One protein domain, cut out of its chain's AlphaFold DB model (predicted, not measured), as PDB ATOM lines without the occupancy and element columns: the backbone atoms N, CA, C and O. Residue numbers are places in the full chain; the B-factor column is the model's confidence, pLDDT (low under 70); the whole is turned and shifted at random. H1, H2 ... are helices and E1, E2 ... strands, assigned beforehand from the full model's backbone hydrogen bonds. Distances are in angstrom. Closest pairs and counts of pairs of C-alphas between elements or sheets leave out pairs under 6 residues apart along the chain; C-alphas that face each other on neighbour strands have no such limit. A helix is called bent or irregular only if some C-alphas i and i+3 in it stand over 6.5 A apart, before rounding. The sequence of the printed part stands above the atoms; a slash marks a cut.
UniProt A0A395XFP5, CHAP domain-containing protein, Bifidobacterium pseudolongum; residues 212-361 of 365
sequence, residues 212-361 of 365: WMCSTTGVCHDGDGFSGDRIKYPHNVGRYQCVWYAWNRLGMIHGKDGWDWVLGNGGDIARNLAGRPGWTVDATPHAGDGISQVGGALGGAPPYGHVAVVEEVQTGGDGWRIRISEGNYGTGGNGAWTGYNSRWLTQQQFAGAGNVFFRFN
ATOM      1  N   TRP A 212     -22.583  28.618  17.751       86.62
ATOM      2  CA  TRP A 212     -22.100  27.796  18.861       86.62
ATOM      3  C   TRP A 212     -22.477  26.306  18.749       86.62
ATOM      4  O   TRP A 212     -21.874  25.468  19.421       86.62
ATOM      5  N   MET A 213     -23.442  25.941  17.894       87.56
ATOM      6  CA  MET A 213     -23.821  24.545  17.642       87.56
ATOM      7  C   MET A 213     -22.872  23.841  16.646       87.56
ATOM      8  O   MET A 213     -22.857  22.607  16.590       87.56
ATOM      9  N   CYS A 214     -22.046  24.596  15.909       85.12
ATOM     10  CA  CYS A 214     -21.211  24.161  14.778       85.12
ATOM     11  C   CYS A 214     -20.433  22.860  15.009       85.12
ATOM     12  O   CYS A 214     -20.519  21.930  14.206       85.12
ATOM     13  N   SER A 215     -19.707  22.761  16.124       81.12
ATOM     14  CA  SER A 215     -18.860  21.601  16.440       81.12
ATOM     15  C   SER A 215     -19.647  20.295  16.590       81.12
ATOM     16  O   SER A 215     -19.105  19.218  16.345       81.12
ATOM     17  N   THR A 216     -20.918  20.390  16.987       78.00
ATOM     18  CA  THR A 216     -21.755  19.245  17.361       78.00
ATOM     19  C   THR A 216     -22.762  18.898  16.267       78.00
ATOM     20  O   THR A 216     -22.918  17.726  15.934       78.00
ATOM     21  N   THR A 217     -23.420  19.898  15.675       78.31
ATOM     22  CA  THR A 217     -24.469  19.698  14.659       78.31
ATOM     23  C   THR A 217     -23.990  19.933  13.229       78.31
ATOM     24  O   THR A 217     -24.626  19.455  12.295       78.31
ATOM     25  N   GLY A 218     -22.872  20.644  13.038       78.19
ATOM     26  CA  GLY A 218     -22.435  21.147  11.732       78.19
ATOM     27  C   GLY A 218     -23.113  22.451  11.290       78.19
ATOM     28  O   GLY A 218     -22.908  22.857  10.154       78.19
ATOM     29  N   VAL A 219     -23.908  23.094  12.154       81.69
ATOM     30  CA  VAL A 219     -24.560  24.386  11.872       81.69
ATOM     31  C   VAL A 219     -23.655  25.522  12.342       81.69
ATOM     32  O   VAL A 219     -23.554  25.775  13.540       81.69
ATOM     33  N   CYS A 220     -22.969  26.168  11.407       79.69
ATOM     34  CA  CYS A 220     -21.870  27.092  11.665       79.69
ATOM     35  C   CYS A 220     -22.184  28.531  11.242       79.69
ATOM     36  O   CYS A 220     -21.733  29.466  11.904       79.69
ATOM     37  N   HIS A 221     -22.985  28.718  10.195       78.38
ATOM     38  CA  HIS A 221     -23.473  30.019   9.747       78.38
ATOM     39  C   HIS A 221     -24.908  29.938   9.201       78.38
ATOM     40  O   HIS A 221     -25.467  28.855   8.988       78.38
ATOM     41  N   ASP A 222     -25.517  31.101   8.942       76.00
ATOM     42  CA  ASP A 222     -26.768  31.156   8.185       76.00
ATOM     43  C   ASP A 222     -26.587  30.489   6.809       76.00
ATOM     44  O   ASP A 222     -25.492  30.443   6.242       76.00
ATOM     45  N   GLY A 223     -27.662  29.928   6.271       63.38
ATOM     46  CA  GLY A 223     -27.641  29.192   5.012       63.38
ATOM     47  C   GLY A 223     -27.319  27.700   5.146       63.38
ATOM     48  O   GLY A 223     -27.755  26.946   4.269       63.38
ATOM     49  N   ASP A 224     -26.676  27.248   6.229       67.31
ATOM     50  CA  ASP A 224     -26.255  25.848   6.391       67.31
ATOM     51  C   ASP A 224     -27.400  24.831   6.243       67.31
ATOM     52  O   ASP A 224     -28.547  25.047   6.644       67.31
ATOM     53  N   GLY A 225     -27.086  23.694   5.619       57.16
ATOM     54  CA  GLY A 225     -28.041  22.617   5.380       57.16
ATOM     55  C   GLY A 225     -28.215  21.728   6.610       57.16
ATOM     56  O   GLY A 225     -27.267  21.086   7.050       57.16
ATOM     57  N   PHE A 226     -29.441  21.594   7.121       66.50
ATOM     58  CA  PHE A 226     -29.737  20.758   8.298       66.50
ATOM     59  C   PHE A 226     -29.826  19.249   8.000       66.50
ATOM     60  O   PHE A 226     -30.524  18.514   8.693       66.50
ATOM     61  N   SER A 227     -29.148  18.776   6.955       54.03
ATOM     62  CA  SER A 227     -29.168  17.378   6.527       54.03
ATOM     63  C   SER A 227     -27.916  16.639   6.989       54.03
ATOM     64  O   SER A 227     -26.811  16.981   6.573       54.03
ATOM     65  N   GLY A 228     -28.083  15.579   7.774       60.94
ATOM     66  CA  GLY A 228     -26.981  14.721   8.198       60.94
ATOM     67  C   GLY A 228     -27.339  13.881   9.416       60.94
ATOM     68  O   GLY A 228     -28.407  14.029  10.003       60.94
ATOM     69  N   ASP A 229     -26.418  13.013   9.812       69.75
ATOM     70  CA  ASP A 229     -26.512  12.186  11.014       69.75
ATOM     71  C   ASP A 229     -26.291  12.981  12.315       69.75
ATOM     72  O   ASP A 229     -26.731  12.538  13.375       69.75
ATOM     73  N   ARG A 230     -25.657  14.159  12.243       74.06
ATOM     74  CA  ARG A 230     -25.346  15.051  13.380       74.06
ATOM     75  C   ARG A 230     -26.551  15.779  13.991       74.06
ATOM     76  O   ARG A 230     -26.429  16.381  15.053       74.06
ATOM     77  N   ILE A 231     -27.703  15.747  13.325       80.69
ATOM     78  CA  ILE A 231     -28.894  16.539  13.652       80.69
ATOM     79  C   ILE A 231     -30.041  15.565  13.976       80.69
ATOM     80  O   ILE A 231     -30.296  14.634  13.217       80.69
ATOM     81  N   LYS A 232     -30.711  15.733  15.128       82.88
ATOM     82  CA  LYS A 232     -31.815  14.848  15.571       82.88
ATOM     83  C   LYS A 232     -33.110  15.133  14.818       82.88
ATOM     84  O   LYS A 232     -33.867  14.216  14.533       82.88
ATOM     85  N   TYR A 233     -33.340  16.393  14.472       75.06
ATOM     86  CA  TYR A 233     -34.472  16.861  13.686       75.06
ATOM     87  C   TYR A 233     -33.952  17.455  12.368       75.06
ATOM     88  O   TYR A 233     -33.824  18.678  12.254       75.06
ATOM     89  N   PRO A 234     -33.606  16.612  11.369       62.06
ATOM     90  CA  PRO A 234     -33.017  17.034  10.091       62.06
ATOM     91  C   PRO A 234     -34.043  17.653   9.126       62.06
ATOM     92  O   PRO A 234     -33.833  17.733   7.916       62.06
ATOM     93  N   HIS A 235     -35.193  18.068   9.654       55.59
ATOM     94  CA  HIS A 235     -36.263  18.698   8.906       55.59
ATOM     95  C   HIS A 235     -35.998  20.201   8.821       55.59
ATOM     96  O   HIS A 235     -36.037  20.907   9.826       55.59
ATOM     97  N   ASN A 236     -35.802  20.705   7.604       49.03
ATOM     98  CA  ASN A 236     -35.633  22.133   7.306       49.03
ATOM     99  C   ASN A 236     -36.976  22.910   7.366       49.03
ATOM    100  O   ASN A 236     -37.162  23.910   6.681       49.03
ATOM    101  N   VAL A 237     -37.941  22.414   8.152       43.31
ATOM    102  CA  VAL A 237     -39.295  22.971   8.299       43.31
ATOM    103  C   VAL A 237     -39.208  24.184   9.217       43.31
ATOM    104  O   VAL A 237     -39.286  24.062  10.439       43.31
ATOM    105  N   GLY A 238     -38.981  25.339   8.592       53.56
ATOM    106  CA  GLY A 238     -38.662  26.587   9.268       53.56
ATOM    107  C   GLY A 238     -37.266  26.538   9.890       53.56
ATOM    108  O   GLY A 238     -37.066  26.009  10.987       53.56
ATOM    109  N   ARG A 239     -36.290  27.126   9.190       61.56
ATOM    110  CA  ARG A 239     -34.928  27.296   9.716       61.56
ATOM    111  C   ARG A 239     -34.988  27.961  11.084       61.56
ATOM    112  O   ARG A 239     -35.820  28.837  11.287       61.56
ATOM    113  N   TYR A 240     -34.145  27.533  12.020       72.88
ATOM    114  CA  TYR A 240     -33.966  28.224  13.305       72.88
ATOM    115  C   TYR A 240     -35.247  28.379  14.164       72.88
ATOM    116  O   TYR A 240     -35.259  29.096  15.165       72.88
ATOM    117  N   GLN A 241     -36.335  27.682  13.812       78.75
ATOM    118  CA  GLN A 241     -37.590  27.699  14.560       78.75
ATOM    119  C   GLN A 241     -37.429  27.078  15.949       78.75
ATOM    120  O   GLN A 241     -36.564  26.233  16.169       78.75
ATOM    121  N   CYS A 242     -38.326  27.431  16.873       84.94
ATOM    122  CA  CYS A 242     -38.327  26.894  18.237       84.94
ATOM    123  C   CYS A 242     -38.340  25.350  18.267       84.94
ATOM    124  O   CYS A 242     -37.515  24.744  18.946       84.94
ATOM    125  N   VAL A 243     -39.186  24.709  17.447       83.81
ATOM    126  CA  VAL A 243     -39.270  23.240  17.311       83.81
ATOM    127  C   VAL A 243     -37.981  22.638  16.746       83.81
ATOM    128  O   VAL A 243     -37.491  21.637  17.269       83.81
ATOM    129  N   TRP A 244     -37.404  23.257  15.709       85.81
ATOM    130  CA  TRP A 244     -36.130  22.819  15.133       85.81
ATOM    131  C   TRP A 244     -34.998  22.910  16.161       85.81
ATOM    132  O   TRP A 244     -34.225  21.964  16.315       85.81
ATOM    133  N   TYR A 245     -34.923  24.027  16.887       90.75
ATOM    134  CA  TYR A 245     -33.901  24.246  17.899       90.75
ATOM    135  C   TYR A 245     -34.039  23.243  19.046       90.75
ATOM    136  O   TYR A 245     -33.074  22.548  19.361       90.75
ATOM    137  N   ALA A 246     -35.235  23.121  19.629       93.19
ATOM    138  CA  ALA A 246     -35.455  22.305  20.815       93.19
ATOM    139  C   ALA A 246     -35.124  20.827  20.570       93.19
ATOM    140  O   ALA A 246     -34.350  20.244  21.326       93.19
ATOM    141  N   TRP A 247     -35.614  20.224  19.479       91.00
ATOM    142  CA  TRP A 247     -35.306  18.818  19.190       91.00
ATOM    143  C   TRP A 247     -33.822  18.570  18.918       91.00
ATOM    144  O   TRP A 247     -33.283  17.542  19.336       91.00
ATOM    145  N   ASN A 248     -33.144  19.507  18.254       90.50
ATOM    146  CA  ASN A 248     -31.717  19.382  17.993       90.50
ATOM    147  C   ASN A 248     -30.879  19.594  19.251       90.50
ATOM    148  O   ASN A 248     -29.965  18.810  19.493       90.50
ATOM    149  N   ARG A 249     -31.234  20.559  20.105       92.81
ATOM    150  CA  ARG A 249     -30.573  20.762  21.395       92.81
ATOM    151  C   ARG A 249     -30.774  19.567  22.329       92.81
ATOM    152  O   ARG A 249     -29.792  19.096  22.895       92.81
ATOM    153  N   LEU A 250     -31.980  19.003  22.411       93.62
ATOM    154  CA  LEU A 250     -32.238  17.757  23.146       93.62
ATOM    155  C   LEU A 250     -31.403  16.588  22.594       93.62
ATOM    156  O   LEU A 250     -30.828  15.833  23.371       93.62
ATOM    157  N   GLY A 251     -31.236  16.489  21.271       90.38
ATOM    158  CA  GLY A 251     -30.321  15.531  20.636       90.38
ATOM    159  C   GLY A 251     -28.836  15.747  20.964       90.38
ATOM    160  O   GLY A 251     -28.098  14.774  21.104       90.38
ATOM    161  N   MET A 252     -28.390  17.000  21.121       89.25
ATOM    162  CA  MET A 252     -27.024  17.337  21.561       89.25
ATOM    163  C   MET A 252     -26.770  16.993  23.034       89.25
ATOM    164  O   MET A 252     -25.621  16.764  23.410       89.25
ATOM    165  N   ILE A 253     -27.813  17.018  23.869       90.62
ATOM    166  CA  ILE A 253     -27.741  16.701  25.300       90.62
ATOM    167  C   ILE A 253     -27.815  15.184  25.510       90.62
ATOM    168  O   ILE A 253     -26.905  14.600  26.082       90.62
ATOM    169  N   HIS A 254     -28.871  14.542  25.014       89.31
ATOM    170  CA  HIS A 254     -29.229  13.165  25.377       89.31
ATOM    171  C   HIS A 254     -28.765  12.106  24.375       89.31
ATOM    172  O   HIS A 254     -28.993  10.912  24.568       89.31
ATOM    173  N   GLY A 255     -28.142  12.527  23.273       87.38
ATOM    174  CA  GLY A 255     -27.926  11.673  22.112       87.38
ATOM    175  C   GLY A 255     -29.215  11.448  21.316       87.38
ATOM    176  O   GLY A 255     -30.283  11.976  21.629       87.38
ATOM    177  N   LYS A 256     -29.113  10.672  20.233       85.19
ATOM    178  CA  LYS A 256     -30.175  10.541  19.216       85.19
ATOM    179  C   LYS A 256     -30.912   9.203  19.240       85.19
ATOM    180  O   LYS A 256     -31.888   9.065  18.504       85.19
ATOM    181  N   ASP A 257     -30.453   8.249  20.040       83.88
ATOM    182  CA  ASP A 257     -30.870   6.850  19.955       83.88
ATOM    183  C   ASP A 257     -31.893   6.503  21.047       83.88
ATOM    184  O   ASP A 257     -31.864   7.057  22.144       83.88
ATOM    185  N   GLY A 258     -32.804   5.570  20.757       81.25
ATOM    186  CA  GLY A 258     -33.775   5.038  21.726       81.25
ATOM    187  C   GLY A 258     -35.032   5.885  21.971       81.25
ATOM    188  O   GLY A 258     -35.966   5.389  22.593       81.25
ATOM    189  N   TRP A 259     -35.097   7.113  21.453       85.00
ATOM    190  CA  TRP A 259     -36.256   8.013  21.524       85.00
ATOM    191  C   TRP A 259     -36.458   8.718  20.187       85.00
ATOM    192  O   TRP A 259     -35.485   8.875  19.461       85.00
ATOM    193  N   ASP A 260     -37.659   9.215  19.882       77.44
ATOM    194  CA  ASP A 260     -37.912  10.021  18.678       77.44
ATOM    195  C   ASP A 260     -38.757  11.263  18.955       77.44
ATOM    196  O   ASP A 260     -39.568  11.306  19.879       77.44
ATOM    197  N   TRP A 261     -38.539  12.286  18.133       76.81
ATOM    198  CA  TRP A 261     -39.261  13.551  18.175       76.81
ATOM    199  C   TRP A 261     -40.727  13.362  17.775       76.81
ATOM    200  O   TRP A 261     -41.084  12.438  17.040       76.81
ATOM    201  N   VAL A 262     -41.589  14.282  18.207       65.81
ATOM    202  CA  VAL A 262     -42.993  14.314  17.776       65.81
ATOM    203  C   VAL A 262     -43.302  15.558  16.959       65.81
ATOM    204  O   VAL A 262     -42.723  16.624  17.162       65.81
ATOM    205  N   LEU A 263     -44.228  15.401  16.013       59.84
ATOM    206  CA  LEU A 263     -44.749  16.495  15.202       59.84
ATOM    207  C   LEU A 263     -45.770  17.316  16.005       59.84
ATOM    208  O   LEU A 263     -46.532  16.768  16.807       59.84
ATOM    209  N   GLY A 264     -45.796  18.622  15.760       59.53
ATOM    210  CA  GLY A 264     -46.691  19.592  16.393       59.53
ATOM    211  C   GLY A 264     -46.096  20.997  16.337       59.53
ATOM    212  O   GLY A 264     -44.915  21.156  16.021       59.53
ATOM    213  N   ASN A 265     -46.899  22.014  16.656       68.94
ATOM    214  CA  ASN A 265     -46.363  23.349  16.914       68.94
ATOM    215  C   ASN A 265     -45.632  23.368  18.266       68.94
ATOM    216  O   ASN A 265     -45.790  22.449  19.073       68.94
ATOM    217  N   GLY A 266     -44.868  24.430  18.546       70.62
ATOM    218  CA  GLY A 266     -44.087  24.540  19.781       70.62
ATOM    219  C   GLY A 266     -44.914  24.317  21.051       70.62
ATOM    220  O   GLY A 266     -44.500  23.566  21.924       70.62
ATOM    221  N   GLY A 267     -46.120  24.884  21.127       74.25
ATOM    222  CA  GLY A 267     -47.003  24.714  22.282       74.25
ATOM    223  C   GLY A 267     -47.765  23.388  22.353       74.25
ATOM    224  O   GLY A 267     -48.411  23.120  23.365       74.25
ATOM    225  N   ASP A 268     -47.706  22.561  21.306       77.19
ATOM    226  CA  ASP A 268     -48.441  21.297  21.223       77.19
ATOM    227  C   ASP A 268     -47.605  20.081  21.656       77.19
ATOM    228  O   ASP A 268     -48.175  19.018  21.904       77.19
ATOM    229  N   ILE A 269     -46.273  20.202  21.747       84.94
ATOM    230  CA  ILE A 269     -45.361  19.060  21.941       84.94
ATOM    231  C   ILE A 269     -45.663  18.297  23.239       84.94
ATOM    232  O   ILE A 269     -45.882  17.088  23.192       84.94
ATOM    233  N   ALA A 270     -45.751  18.986  24.378       89.69
ATOM    234  CA  ALA A 270     -46.054  18.379  25.678       89.69
ATOM    235  C   ALA A 270     -47.412  17.652  25.665       89.69
ATOM    236  O   ALA A 270     -47.517  16.504  26.099       89.69
ATOM    237  N   ARG A 271     -48.444  18.267  25.068       86.88
ATOM    238  CA  ARG A 271     -49.771  17.648  24.901       86.88
ATOM    239  C   ARG A 271     -49.715  16.417  23.995       86.88
ATOM    240  O   ARG A 271     -50.373  15.423  24.279       86.88
ATOM    241  N   ASN A 272     -48.922  16.464  22.926       82.50
ATOM    242  CA  ASN A 272     -48.768  15.354  21.991       82.50
ATOM    243  C   ASN A 272     -47.963  14.189  22.592       82.50
ATOM    244  O   ASN A 272     -48.141  13.059  22.139       82.50
ATOM    245  N   LEU A 273     -47.103  14.448  23.583       85.75
ATOM    246  CA  LEU A 273     -46.336  13.450  24.339       85.75
ATOM    247  C   LEU A 273     -47.105  12.840  25.520       85.75
ATOM    248  O   LEU A 273     -46.782  11.726  25.934       85.75
ATOM    249  N   ALA A 274     -48.118  13.528  26.049       89.62
ATOM    250  CA  ALA A 274     -48.907  13.050  27.180       89.62
ATOM    251  C   ALA A 274     -49.504  11.654  26.908       89.62
ATOM    252  O   ALA A 274     -50.206  11.434  25.921       89.62
ATOM    253  N   GLY A 275     -49.201  10.695  27.787       85.94
ATOM    254  CA  GLY A 275     -49.653   9.305  27.663       85.94
ATOM    255  C   GLY A 275     -48.911   8.454  26.622       85.94
ATOM    256  O   GLY A 275     -49.257   7.283  26.464       85.94
ATOM    257  N   ARG A 276     -47.887   8.974  25.924       87.81
ATOM    258  CA  ARG A 276     -47.051   8.146  25.040       87.81
ATOM    259  C   ARG A 276     -46.102   7.256  25.855       87.81
ATOM    260  O   ARG A 276     -45.417   7.767  26.740       87.81
ATOM    261  N   PRO A 277     -45.979   5.953  25.534       87.69
ATOM    262  CA  PRO A 277     -44.995   5.082  26.167       87.69
ATOM    263  C   PRO A 277     -43.574   5.655  26.090       87.69
ATOM    264  O   PRO A 277     -43.151   6.151  25.046       87.69
ATOM    265  N   GLY A 278     -42.845   5.577  27.202       89.06
ATOM    266  CA  GLY A 278     -41.476   6.085  27.319       89.06
ATOM    267  C   GLY A 278     -41.350   7.591  27.561       89.06
ATOM    268  O   GLY A 278     -40.245   8.036  27.845       89.06
ATOM    269  N   TRP A 279     -42.434   8.369  27.513       92.94
ATOM    270  CA  TRP A 279     -42.410   9.806  27.796       92.94
ATOM    271  C   TRP A 279     -43.118  10.135  29.108       92.94
ATOM    272  O   TRP A 279     -44.180   9.593  29.412       92.94
ATOM    273  N   THR A 280     -42.543  11.070  29.858       95.81
ATOM    274  CA  THR A 280     -43.175  11.694  31.024       95.81
ATOM    275  C   THR A 280     -43.426  13.164  30.708       95.81
ATOM    276  O   THR A 280     -42.579  13.825  30.104       95.81
ATOM    277  N   VAL A 281     -44.604  13.660  31.096       95.75
ATOM    278  CA  VAL A 281     -44.997  15.067  30.956       95.75
ATOM    279  C   VAL A 281     -45.558  15.551  32.287       95.75
ATOM    280  O   VAL A 281     -46.544  15.003  32.789       95.75
ATOM    281  N   ASP A 282     -44.927  16.566  32.867       93.94
ATOM    282  CA  ASP A 282     -45.141  16.992  34.248       93.94
ATOM    283  C   ASP A 282     -45.048  18.526  34.414       93.94
ATOM    284  O   ASP A 282     -44.891  19.278  33.447       93.94
ATOM    285  N   ALA A 283     -45.243  18.995  35.648       93.56
ATOM    286  CA  ALA A 283     -45.257  20.410  36.021       93.56
ATOM    287  C   ALA A 283     -43.967  20.872  36.742       93.56
ATOM    288  O   ALA A 283     -43.927  21.998  37.245       93.56
ATOM    289  N   THR A 284     -42.929  20.027  36.809       92.50
ATOM    290  CA  THR A 284     -41.715  20.269  37.602       92.50
ATOM    291  C   THR A 284     -40.461  20.112  36.732       92.50
ATOM    292  O   THR A 284     -40.078  18.988  36.408       92.50
ATOM    293  N   PRO A 285     -39.764  21.209  36.391       95.00
ATOM    294  CA  PRO A 285     -38.596  21.147  35.526       95.00
ATOM    295  C   PRO A 285     -37.453  20.358  36.154       95.00
ATOM    296  O   PRO A 285     -37.126  20.531  37.328       95.00
ATOM    297  N   HIS A 286     -36.776  19.595  35.310       94.25
ATOM    298  CA  HIS A 286     -35.445  19.059  35.540       94.25
ATOM    299  C   HIS A 286     -34.513  19.583  34.439       94.25
ATOM    300  O   HIS A 286     -34.947  20.022  33.369       94.25
ATOM    301  N   ALA A 287     -33.211  19.591  34.708       94.25
ATOM    302  CA  ALA A 287     -32.239  20.058  33.732       94.25
ATOM    303  C   ALA A 287     -32.143  19.039  32.577       94.25
ATOM    304  O   ALA A 287     -32.063  17.838  32.812       94.25
ATOM    305  N   GLY A 288     -32.172  19.514  31.332       93.69
ATOM    306  CA  GLY A 288     -32.248  18.679  30.132       93.69
ATOM    307  C   GLY A 288     -33.670  18.422  29.618       93.69
ATOM    308  O   GLY A 288     -33.809  17.789  28.571       93.69
ATOM    309  N   ASP A 289     -34.712  18.913  30.291       97.06
ATOM    310  CA  ASP A 289     -36.097  18.789  29.821       97.06
ATOM    311  C   ASP A 289     -36.368  19.609  28.561       97.06
ATOM    312  O   ASP A 289     -35.817  20.693  28.361       97.06
ATOM    313  N   GLY A 290     -37.318  19.145  27.751       97.38
ATOM    314  CA  GLY A 290     -38.043  20.033  26.853       97.38
ATOM    315  C   GLY A 290     -39.190  20.720  27.594       97.38
ATOM    316  O   GLY A 290     -39.779  20.153  28.513       97.38
ATOM    317  N   ILE A 291     -39.545  21.936  27.189       96.75
ATOM    318  CA  ILE A 291     -40.699  22.662  27.730       96.75
ATOM    319  C   ILE A 291     -41.555  23.211  26.590       96.75
ATOM    320  O   ILE A 291     -41.024  23.836  25.679       96.75
ATOM    321  N   SER A 292     -42.869  22.978  26.620       94.25
ATOM    322  CA  SER A 292     -43.799  23.303  25.527       94.25
ATOM    323  C   SER A 292     -45.109  23.879  26.056       94.25
ATOM    324  O   SER A 292     -45.830  23.188  26.776       94.25
ATOM    325  N   GLN A 293     -45.478  25.087  25.629       83.88
ATOM    326  CA  GLN A 293     -46.756  25.707  26.001       83.88
ATOM    327  C   GLN A 293     -47.258  26.721  24.964       83.88
ATOM    328  O   GLN A 293     -46.500  27.207  24.127       83.88
ATOM    329  N   VAL A 294     -48.537  27.093  25.055       75.50
ATOM    330  CA  VAL A 294     -49.116  28.211  24.296       75.50
ATOM    331  C   VAL A 294     -49.225  29.438  25.206       75.50
ATOM    332  O   VAL A 294     -49.880  29.378  26.244       75.50
ATOM    333  N   GLY A 295     -48.601  30.557  24.828       74.31
ATOM    334  CA  GLY A 295     -48.571  31.779  25.638       74.31
ATOM    335  C   GLY A 295     -47.693  31.659  26.894       74.31
ATOM    336  O   GLY A 295     -46.668  30.979  26.896       74.31
ATOM    337  N   GLY A 296     -48.081  32.343  27.976       82.12
ATOM    338  CA  GLY A 296     -47.406  32.280  29.285       82.12
ATOM    339  C   GLY A 296     -45.927  32.711  29.273       82.12
ATOM    340  O   GLY A 296     -45.516  33.506  28.434       82.12
ATOM    341  N   ALA A 297     -45.125  32.167  30.198       84.50
ATOM    342  CA  ALA A 297     -43.684  32.435  30.351       84.50
ATOM    343  C   ALA A 297     -42.828  32.387  29.064       84.50
ATOM    344  O   ALA A 297     -41.983  33.266  28.851       84.50
ATOM    345  N   LEU A 298     -43.019  31.368  28.214       83.25
ATOM    346  CA  LEU A 298     -42.304  31.257  26.938       83.25
ATOM    347  C   LEU A 298     -42.811  32.286  25.918       83.25
ATOM    348  O   LEU A 298     -42.015  32.840  25.164       83.25
ATOM    349  N   GLY A 299     -44.114  32.577  25.930       73.62
ATOM    350  CA  GLY A 299     -44.795  33.364  24.910       73.62
ATOM    351  C   GLY A 299     -45.287  32.491  23.753       73.62
ATOM    352  O   GLY A 299     -45.678  31.341  23.941       73.62
ATOM    353  N   GLY A 300     -45.294  33.055  22.544       63.66
ATOM    354  CA  GLY A 300     -45.868  32.418  21.357       63.66
ATOM    355  C   GLY A 300     -47.394  32.544  21.307       63.66
ATOM    356  O   GLY A 300     -48.102  32.187  22.249       63.66
ATOM    357  N   ALA A 301     -47.912  33.078  20.202       55.72
ATOM    358  CA  ALA A 301     -49.347  33.272  20.020       55.72
ATOM    359  C   ALA A 301     -50.068  31.935  19.754       55.72
ATOM    360  O   ALA A 301     -49.501  31.060  19.089       55.72
ATOM    361  N   PRO A 302     -51.324  31.764  20.207       47.38
ATOM    362  CA  PRO A 302     -52.198  30.714  19.693       47.38
ATOM    363  C   PRO A 302     -52.364  30.835  18.164       47.38
ATOM    364  O   PRO A 302     -52.454  31.956  17.663       47.38
ATOM    365  N   PRO A 303     -52.449  29.719  17.416       45.41
ATOM    366  CA  PRO A 303     -52.406  28.331  17.887       45.41
ATOM    367  C   PRO A 303     -50.989  27.761  18.117       45.41
ATOM    368  O   PRO A 303     -50.877  26.657  18.633       45.41
ATOM    369  N   TYR A 304     -49.917  28.470  17.749       60.28
ATOM    370  CA  TYR A 304     -48.567  27.892  17.636       60.28
ATOM    371  C   TYR A 304     -47.847  27.656  18.967       60.28
ATOM    372  O   TYR A 304     -47.177  26.635  19.134       60.28
ATOM    373  N   GLY A 305     -47.952  28.598  19.907       75.19
ATOM    374  CA  GLY A 305     -47.181  28.560  21.153       75.19
ATOM    375  C   GLY A 305     -45.662  28.549  20.938       75.19
ATOM    376  O   GLY A 305     -45.159  29.097  19.955       75.19
ATOM    377  N   HIS A 306     -44.925  27.952  21.874       86.50
ATOM    378  CA  HIS A 306     -43.464  27.921  21.868       86.50
ATOM    379  C   HIS A 306     -42.906  26.671  22.565       86.50
ATOM    380  O   HIS A 306     -43.531  26.142  23.487       86.50
ATOM    381  N   VAL A 307     -41.715  26.231  22.140       92.81
ATOM    382  CA  VAL A 307     -40.945  25.149  22.775       92.81
ATOM    383  C   VAL A 307     -39.497  25.580  23.007       92.81
ATOM    384  O   VAL A 307     -38.885  26.199  22.140       92.81
ATOM    385  N   ALA A 308     -38.955  25.247  24.173       95.94
ATOM    386  CA  ALA A 308     -37.583  25.544  24.580       95.94
ATOM    387  C   ALA A 308     -36.957  24.327  25.289       95.94
ATOM    388  O   ALA A 308     -37.615  23.296  25.463       95.94
ATOM    389  N   VAL A 309     -35.693  24.439  25.701       97.56
ATOM    390  CA  VAL A 309     -34.976  23.418  26.482       97.56
ATOM    391  C   VAL A 309     -34.559  23.997  27.827       97.56
ATOM    392  O   VAL A 309     -34.083  25.128  27.898       97.56
ATOM    393  N   VAL A 310     -34.735  23.228  28.899       97.25
ATOM    394  CA  VAL A 310     -34.274  23.574  30.244       97.25
ATOM    395  C   VAL A 310     -32.781  23.269  30.336       97.25
ATOM    396  O   VAL A 310     -32.359  22.117  30.321       97.25
ATOM    397  N   GLU A 311     -31.963  24.309  30.429       94.81
ATOM    398  CA  GLU A 311     -30.509  24.199  30.560       94.81
ATOM    399  C   GLU A 311     -30.078  24.046  32.019       94.81
ATOM    400  O   GLU A 311     -29.074  23.404  32.305       94.81
ATOM    401  N   GLU A 312     -30.822  24.635  32.953       94.19
ATOM    402  CA  GLU A 312     -30.458  24.657  34.367       94.19
ATOM    403  C   GLU A 312     -31.704  24.803  35.240       94.19
ATOM    404  O   GLU A 312     -32.630  25.531  34.878       94.19
ATOM    405  N   VAL A 313     -31.708  24.159  36.407       95.44
ATOM    406  CA  VAL A 313     -32.751  24.305  37.429       95.44
ATOM    407  C   VAL A 313     -32.087  24.687  38.743       95.44
ATOM    408  O   VAL A 313     -31.171  24.008  39.200       95.44
ATOM    409  N   GLN A 314     -32.561  25.764  39.361       94.56
ATOM    410  CA  GLN A 314     -32.141  26.189  40.692       94.56
ATOM    411  C   GLN A 314     -33.357  26.202  41.618       94.56
ATOM    412  O   GLN A 314     -34.347  26.884  41.346       94.56
ATOM    413  N   THR A 315     -33.277  25.445  42.709       91.38
ATOM    414  CA  THR A 315     -34.314  25.338  43.741       91.38
ATOM    415  C   THR A 315     -33.941  26.160  44.975       91.38
ATOM    416  O   THR A 315     -32.777  26.241  45.364       91.38
ATOM    417  N   GLY A 316     -34.937  26.787  45.598       83.00
ATOM    418  CA  GLY A 316     -34.790  27.583  46.814       83.00
ATOM    419  C   GLY A 316     -36.083  27.616  47.629       83.00
ATOM    420  O   GLY A 316     -37.061  26.952  47.287       83.00
ATOM    421  N   GLY A 317     -36.095  28.391  48.718       73.31
ATOM    422  CA  GLY A 317     -37.259  28.485  49.614       73.31
ATOM    423  C   GLY A 317     -38.532  29.007  48.937       73.31
ATOM    424  O   GLY A 317     -39.626  28.571  49.282       73.31
ATOM    425  N   ASP A 318     -38.379  29.866  47.926       78.25
ATOM    426  CA  ASP A 318     -39.478  30.498  47.184       78.25
ATOM    427  C   ASP A 318     -39.889  29.721  45.913       78.25
ATOM    428  O   ASP A 318     -40.565  30.258  45.034       78.25
ATOM    429  N   GLY A 319     -39.466  28.455  45.790       89.12
ATOM    430  CA  GLY A 319     -39.728  27.596  44.632       89.12
ATOM    431  C   GLY A 319     -38.512  27.420  43.721       89.12
ATOM    432  O   GLY A 319     -37.368  27.411  44.181       89.12
ATOM    433  N   TRP A 320     -38.745  27.247  42.418       93.44
ATOM    434  CA  TRP A 320     -37.677  27.092  41.422       93.44
ATOM    435  C   TRP A 320     -37.567  28.263  40.439       93.44
ATOM    436  O   TRP A 320     -38.535  28.955  40.109       93.44
ATOM    437  N   ARG A 321     -36.358  28.440  39.901       94.81
ATOM    438  CA  ARG A 321     -36.106  29.171  38.655       94.81
ATOM    439  C   ARG A 321     -35.327  28.288  37.690       94.81
ATOM    440  O   ARG A 321     -34.502  27.482  38.114       94.81
ATOM    441  N   ILE A 322     -35.583  28.464  36.403       96.25
ATOM    442  CA  ILE A 322     -34.919  27.727  35.332       96.25
ATOM    443  C   ILE A 322     -34.195  28.674  34.395       96.25
ATOM    444  O   ILE A 322     -34.697  29.761  34.103       96.25
ATOM    445  N   ARG A 323     -33.048  28.238  33.879       96.19
ATOM    446  CA  ARG A 323     -32.469  28.812  32.669       96.19
ATOM    447  C   ARG A 323     -32.952  27.986  31.493       96.19
ATOM    448  O   ARG A 323     -32.815  26.764  31.509       96.19
ATOM    449  N   ILE A 324     -33.507  28.646  30.488       96.38
ATOM    450  CA  ILE A 324     -33.862  28.011  29.222       96.38
ATOM    451  C   ILE A 324     -32.894  28.419  28.119       96.38
ATOM    452  O   ILE A 324     -32.293  29.496  28.172       96.38
ATOM    453  N   SER A 325     -32.787  27.577  27.103       96.25
ATOM    454  CA  SER A 325     -32.301  27.930  25.775       96.25
ATOM    455  C   SER A 325     -33.446  27.756  24.777       96.25
ATOM    456  O   SER A 325     -34.238  26.812  24.868       96.25
ATOM    457  N   GLU A 326     -33.591  28.692  23.848       92.56
ATOM    458  CA  GLU A 326     -34.716  28.713  22.914       92.56
ATOM    459  C   GLU A 326     -34.289  29.213  21.528       92.56
ATOM    460  O   GLU A 326     -33.280  29.906  21.365       92.56
ATOM    461  N   GLY A 327     -35.064  28.839  20.511       89.12
ATOM    462  CA  GLY A 327     -34.914  29.343  19.150       89.12
ATOM    463  C   GLY A 327     -36.138  30.140  18.722       89.12
ATOM    464  O   GLY A 327     -37.210  29.973  19.300       89.12
ATOM    465  N   ASN A 328     -36.009  30.965  17.683       80.94
ATOM    466  CA  ASN A 328     -37.069  31.868  17.223       80.94
ATOM    467  C   ASN A 328     -37.490  32.940  18.256       80.94
ATOM    468  O   ASN A 328     -38.635  33.394  18.252       80.94
ATOM    469  N   TYR A 329     -36.583  33.348  19.148       82.00
ATOM    470  CA  TYR A 329     -36.828  34.412  20.119       82.00
ATOM    471  C   TYR A 329     -36.762  35.792  19.455       82.00
ATOM    472  O   TYR A 329     -35.815  36.098  18.738       82.00
ATOM    473  N   GLY A 330     -37.769  36.641  19.678       67.81
ATOM    474  CA  GLY A 330     -37.779  38.028  19.183       67.81
ATOM    475  C   GLY A 330     -37.892  38.212  17.658       67.81
ATOM    476  O   GLY A 330     -37.968  39.344  17.192       67.81
ATOM    477  N   THR A 331     -37.960  37.138  16.868       62.53
ATOM    478  CA  THR A 331     -37.928  37.161  15.388       62.53
ATOM    479  C   THR A 331     -39.278  37.448  14.714       62.53
ATOM    480  O   THR A 331     -39.377  37.414  13.484       62.53
ATOM    481  N   GLY A 332     -40.349  37.626  15.493       57.66
ATOM    482  CA  GLY A 332     -41.722  37.717  14.979       57.66
ATOM    483  C   GLY A 332     -42.287  36.404  14.418       57.66
ATOM    484  O   GLY A 332     -43.327  36.432  13.774       57.66
ATOM    485  N   GLY A 333     -41.622  35.265  14.650       56.00
ATOM    486  CA  GLY A 333     -42.043  33.960  14.134       56.00
ATOM    487  C   GLY A 333     -41.268  33.476  12.905       56.00
ATOM    488  O   GLY A 333     -41.465  32.338  12.498       56.00
ATOM    489  N   ASN A 334     -40.370  34.290  12.338       59.78
ATOM    490  CA  ASN A 334     -39.778  34.068  11.009       59.78
ATOM    491  C   ASN A 334     -38.629  33.044  10.929       59.78
ATOM    492  O   ASN A 334     -38.185  32.731   9.830       59.78
ATOM    493  N   GLY A 335     -38.114  32.536  12.051       66.81
ATOM    494  CA  GLY A 335     -37.006  31.575  12.046       66.81
ATOM    495  C   GLY A 335     -35.693  32.165  11.522       66.81
ATOM    496  O   GLY A 335     -35.071  31.620  10.617       66.81
ATOM    497  N   ALA A 336     -35.279  33.317  12.056       74.12
ATOM    498  CA  ALA A 336     -34.024  33.959  11.668       74.12
ATOM    499  C   ALA A 336     -32.804  33.279  12.315       74.12
ATOM    500  O   ALA A 336     -32.887  32.818  13.454       74.12
ATOM    501  N   TRP A 337     -31.648  33.318  11.636       80.69
ATOM    502  CA  TRP A 337     -30.343  32.915  12.192       80.69
ATOM    503  C   TRP A 337     -30.048  33.574  13.542       80.69
ATOM    504  O   TRP A 337     -29.477  32.953  14.431       80.69
ATOM    505  N   THR A 338     -30.498  34.818  13.719       83.31
ATOM    506  CA  THR A 338     -30.307  35.591  14.948       83.31
ATOM    507  C   THR A 338     -31.375  35.332  16.024       83.31
ATOM    508  O   THR A 338     -31.542  36.116  16.953       83.31
ATOM    509  N   GLY A 339     -32.169  34.266  15.872       84.25
ATOM    510  CA  GLY A 339     -33.292  33.928  16.750       84.25
ATOM    511  C   GLY A 339     -32.933  33.102  17.986       84.25
ATOM    512  O   GLY A 339     -33.844  32.653  18.683       84.25
ATOM    513  N   TYR A 340     -31.650  32.845  18.241       91.69
ATOM    514  CA  TYR A 340     -31.212  32.126  19.435       91.69
ATOM    515  C   TYR A 340     -31.254  33.031  20.672       91.69
ATOM    516  O   TYR A 340     -30.887  34.207  20.615       91.69
ATOM    517  N   ASN A 341     -31.672  32.472  21.807       91.31
ATOM    518  CA  ASN A 341     -31.614  33.153  23.092       91.31
ATOM    519  C   ASN A 341     -31.445  32.161  24.255       91.31
ATOM    520  O   ASN A 341     -31.865  31.005  24.179       91.31
ATOM    521  N   SER A 342     -30.889  32.641  25.369       93.12
ATOM    522  CA  SER A 342     -30.972  31.971  26.668       93.12
ATOM    523  C   SER A 342     -31.381  32.982  27.736       93.12
ATOM    524  O   SER A 342     -30.862  34.097  27.774       93.12
ATOM    525  N   ARG A 343     -32.348  32.612  28.582       92.88
ATOM    526  CA  ARG A 343     -32.905  33.486  29.626       92.88
ATOM    527  C   ARG A 343     -33.358  32.702  30.850       92.88
ATOM    528  O   ARG A 343     -33.658  31.513  30.771       92.88
ATOM    529  N   TRP A 344     -33.459  33.407  31.971       93.50
ATOM    530  CA  TRP A 344     -34.015  32.885  33.215       93.50
ATOM    531  C   TRP A 344     -35.527  33.116  33.298       93.50
ATOM    532  O   TRP A 344     -36.017  34.184  32.931       93.50
ATOM    533  N   LEU A 345     -36.251  32.124  33.817       93.88
ATOM    534  CA  LEU A 345     -37.687  32.165  34.096       93.88
ATOM    535  C   LEU A 345     -37.972  31.612  35.499       93.88
ATOM    536  O   LEU A 345     -37.290  30.699  35.966       93.88
ATOM    537  N   THR A 346     -38.980  32.148  36.183       93.69
ATOM    538  CA  THR A 346     -39.377  31.731  37.539       93.69
ATOM    539  C   THR A 346     -40.621  30.846  37.521       93.69
ATOM    540  O   THR A 346     -41.468  30.965  36.634       93.69
ATOM    541  N   GLN A 347     -40.786  30.005  38.547       93.56
ATOM    542  CA  GLN A 347     -41.977  29.171  38.739       93.56
ATOM    543  C   GLN A 347     -43.292  29.966  38.666       93.56
ATOM    544  O   GLN A 347     -44.280  29.481  38.116       93.56
ATOM    545  N   GLN A 348     -43.307  31.211  39.154       91.06
ATOM    546  CA  GLN A 348     -44.491  32.073  39.114       91.06
ATOM    547  C   GLN A 348     -44.945  32.400  37.681       91.06
ATOM    548  O   GLN A 348     -46.144  32.518  37.437       91.06
ATOM    549  N   GLN A 349     -44.027  32.496  36.713       92.25
ATOM    550  CA  GLN A 349     -44.377  32.740  35.305       92.25
ATOM    551  C   GLN A 349     -45.075  31.530  34.651       92.25
ATOM    552  O   GLN A 349     -45.733  31.685  33.623       92.25
ATOM    553  N   PHE A 350     -44.959  30.346  35.262       91.12
ATOM    554  CA  PHE A 350     -45.622  29.100  34.862       91.12
ATOM    555  C   PHE A 350     -46.882  28.789  35.689       91.12
ATOM    556  O   PHE A 350     -47.457  27.705  35.563       91.12
ATOM    557  N   ALA A 351     -47.352  29.724  36.522       87.81
ATOM    558  CA  ALA A 351     -48.592  29.554  37.273       87.81
ATOM    559  C   ALA A 351     -49.776  29.265  36.328       87.81
ATOM    560  O   ALA A 351     -50.078  30.046  35.428       87.81
ATOM    561  N   GLY A 352     -50.441  28.124  36.531       86.00
ATOM    562  CA  GLY A 352     -51.561  27.678  35.697       86.00
ATOM    563  C   GLY A 352     -51.181  27.045  34.350       86.00
ATOM    564  O   GLY A 352     -52.084  26.660  33.615       86.00
ATOM    565  N   ALA A 353     -49.890  26.883  34.028       85.69
ATOM    566  CA  ALA A 353     -49.453  26.257  32.774       85.69
ATOM    567  C   ALA A 353     -49.804  24.754  32.688       85.69
ATOM    568  O   ALA A 353     -50.017  24.227  31.598       85.69
ATOM    569  N   GLY A 354     -49.906  24.070  33.833       91.38
ATOM    570  CA  GLY A 354     -50.156  22.629  33.901       91.38
ATOM    571  C   GLY A 354     -48.904  21.809  33.582       91.38
ATOM    572  O   GLY A 354     -47.790  22.213  33.912       91.38
ATOM    573  N   ASN A 355     -49.089  20.647  32.952       94.94
ATOM    574  CA  ASN A 355     -47.986  19.749  32.613       94.94
ATOM    575  C   ASN A 355     -47.359  20.168  31.272       94.94
ATOM    576  O   ASN A 355     -47.858  19.794  30.208       94.94
ATOM    577  N   VAL A 356     -46.292  20.969  31.332       95.75
ATOM    578  CA  VAL A 356     -45.616  21.573  30.163       95.75
ATOM    579  C   VAL A 356     -44.166  21.127  29.984       95.75
ATOM    580  O   VAL A 356     -43.604  21.327  28.905       95.75
ATOM    581  N   PHE A 357     -43.566  20.515  31.006       97.44
ATOM    582  CA  PHE A 357     -42.224  19.939  30.948       97.44
ATOM    583  C   PHE A 357     -42.313  18.505  30.447       97.44
ATOM    584  O   PHE A 357     -43.222  17.774  30.840       97.44
ATOM    585  N   PHE A 358     -41.399  18.099  29.570       97.19
ATOM    586  CA  PHE A 358     -41.384  16.762  28.996       97.19
ATOM    587  C   PHE A 358     -39.976  16.165  28.939       97.19
ATOM    588  O   PHE A 358     -39.000  16.827  28.579       97.19
ATOM    589  N   ARG A 359     -39.905  14.870  29.252       95.69
ATOM    590  CA  ARG A 359     -38.683  14.057  29.284       95.69
ATOM    591  C   ARG A 359     -38.939  12.695  28.645       95.69
ATOM    592  O   ARG A 359     -40.027  12.135  28.805       95.69
ATOM    593  N   PHE A 360     -37.944  12.136  27.963       94.75
ATOM    594  CA  PHE A 360     -37.955  10.712  27.634       94.75
ATOM    595  C   PHE A 360     -37.305   9.924  28.774       94.75
ATOM    596  O   PHE A 360     -36.216  10.256  29.226       94.75
ATOM    597  N   ASN A 361     -37.946   8.847  29.217       91.81
ATOM    598  CA  ASN A 361     -37.559   8.094  30.414       91.81
ATOM    599  C   ASN A 361     -36.240   7.306  30.258       91.81
ATOM    600  O   ASN A 361     -35.739   6.763  31.236       91.81
TER     601      ASN A 361
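Overview. This is residues 212 to 361 of the 365 residues of the protein "CHAP domain-containing protein" of Bifidobacterium pseudolongum (UniProt A0A395XFP5). A strongly twisted sheet of six strands has helix H2 over E3 and helix H3 over E6 and E2, while H1 and much of the unnamed stretch 218 to 241 lie beyond H2, away from the sheet. Short H4 sits beside the strands, following E5. The printed part has 150 residues, with named elements in the order H1, H2, H3, E1, E2, E3, E4, E5, H4, E6; the sheet order is E1, E6, E2, E3, E4, E5, all antiparallel. The class is mixed, helices and strands, with 68 residues, under half, in named elements. The whole is compact, with a radius of gyration of the C-alphas of 14.5 A and spans of 44 by 33 by 29 A.

Along the chain. The sheet holds E1, residues 279 to 282, E6, 357 to 360, E2, 290 to 293, E3, 306 to 316, 26.4 A long, E4, 319 to 326, 22.3 A, and E5, 341 to 346, 16.5 A. E3 bends by 72 degrees at residue 311. The helices are H1, residues 212 to 217, H2, 242 to 254, 18.0 A, H3, 266 to 273, 12.2 A, and H4, 347 to 350. C-alpha 212 begins H1 at (-22.100, 27.796, 18.861), and C-alpha 360 ends E6 at (-37.955, 10.712, 27.634). H1 and H3 are irregular: C-alphas 212 and 215 are 7.4 A apart, and C-alphas 267 and 270 7.3 A.

Arrangement. E2, E3, E4 and E5 form a meander, each strand the antiparallel neighbour of the one before. In the hairpin E3 and E4, N 309 and O 325 are 2.9 A apart, within hydrogen-bond range; in the hairpin E2 and E3, N 291 and O 308 are 2.9 A; in the hairpin E4 and E5, N 322 and O 345 are 2.8 A. Between the neighbour strands E6 and E2, N 358 and O 290 are within hydrogen-bond range at 2.8 A, and between the neighbour strands E1 and E6, N 280 and O 359 are within hydrogen-bond range at 2.9 A. E1 and E5 are edge strands. With H2 and H3 on one face, the sheet makes two layers. H2 runs along the strands over E3, at 23 degrees on the local plane and a height over the sheet of 8.0 A; the closest C-alphas are those of Ala 246 and Ala 308, 5.4 A. H3 lies over E6 and, only just, E2, with 3 of its C-alphas falling on E2; the C-alphas of Gly 267 and Gln 293 are closest, 3.9 A. H4 is on the opposite face from H2, over none of the strands. H1 is not on the sheet; with residues 248 to 252 alone H2 only just touches it, with 3 pairs of C-alphas within 8 A, the closest Thr 216 and Met 252, 7.0 A. Every O i to N i+4 pair is within hydrogen-bond range in H2, against 1 of 2 in H1 and 2 of 4 in H3; H4 is too short for one.

Size, cuts and confidence. The two C-alphas farthest apart, of Gly 223 and Gly 317, are 45.6 A apart. The printed part has no cut. The links H1 to H2, H2 to H3, E2 to E3 and E4 to E5 are long. Mean pLDDT of the printed part is 82.3; residues 223 to 229, 234 to 239, 262 to 265, 300 to 304 and 330 to 335 include the 28 residues under 70.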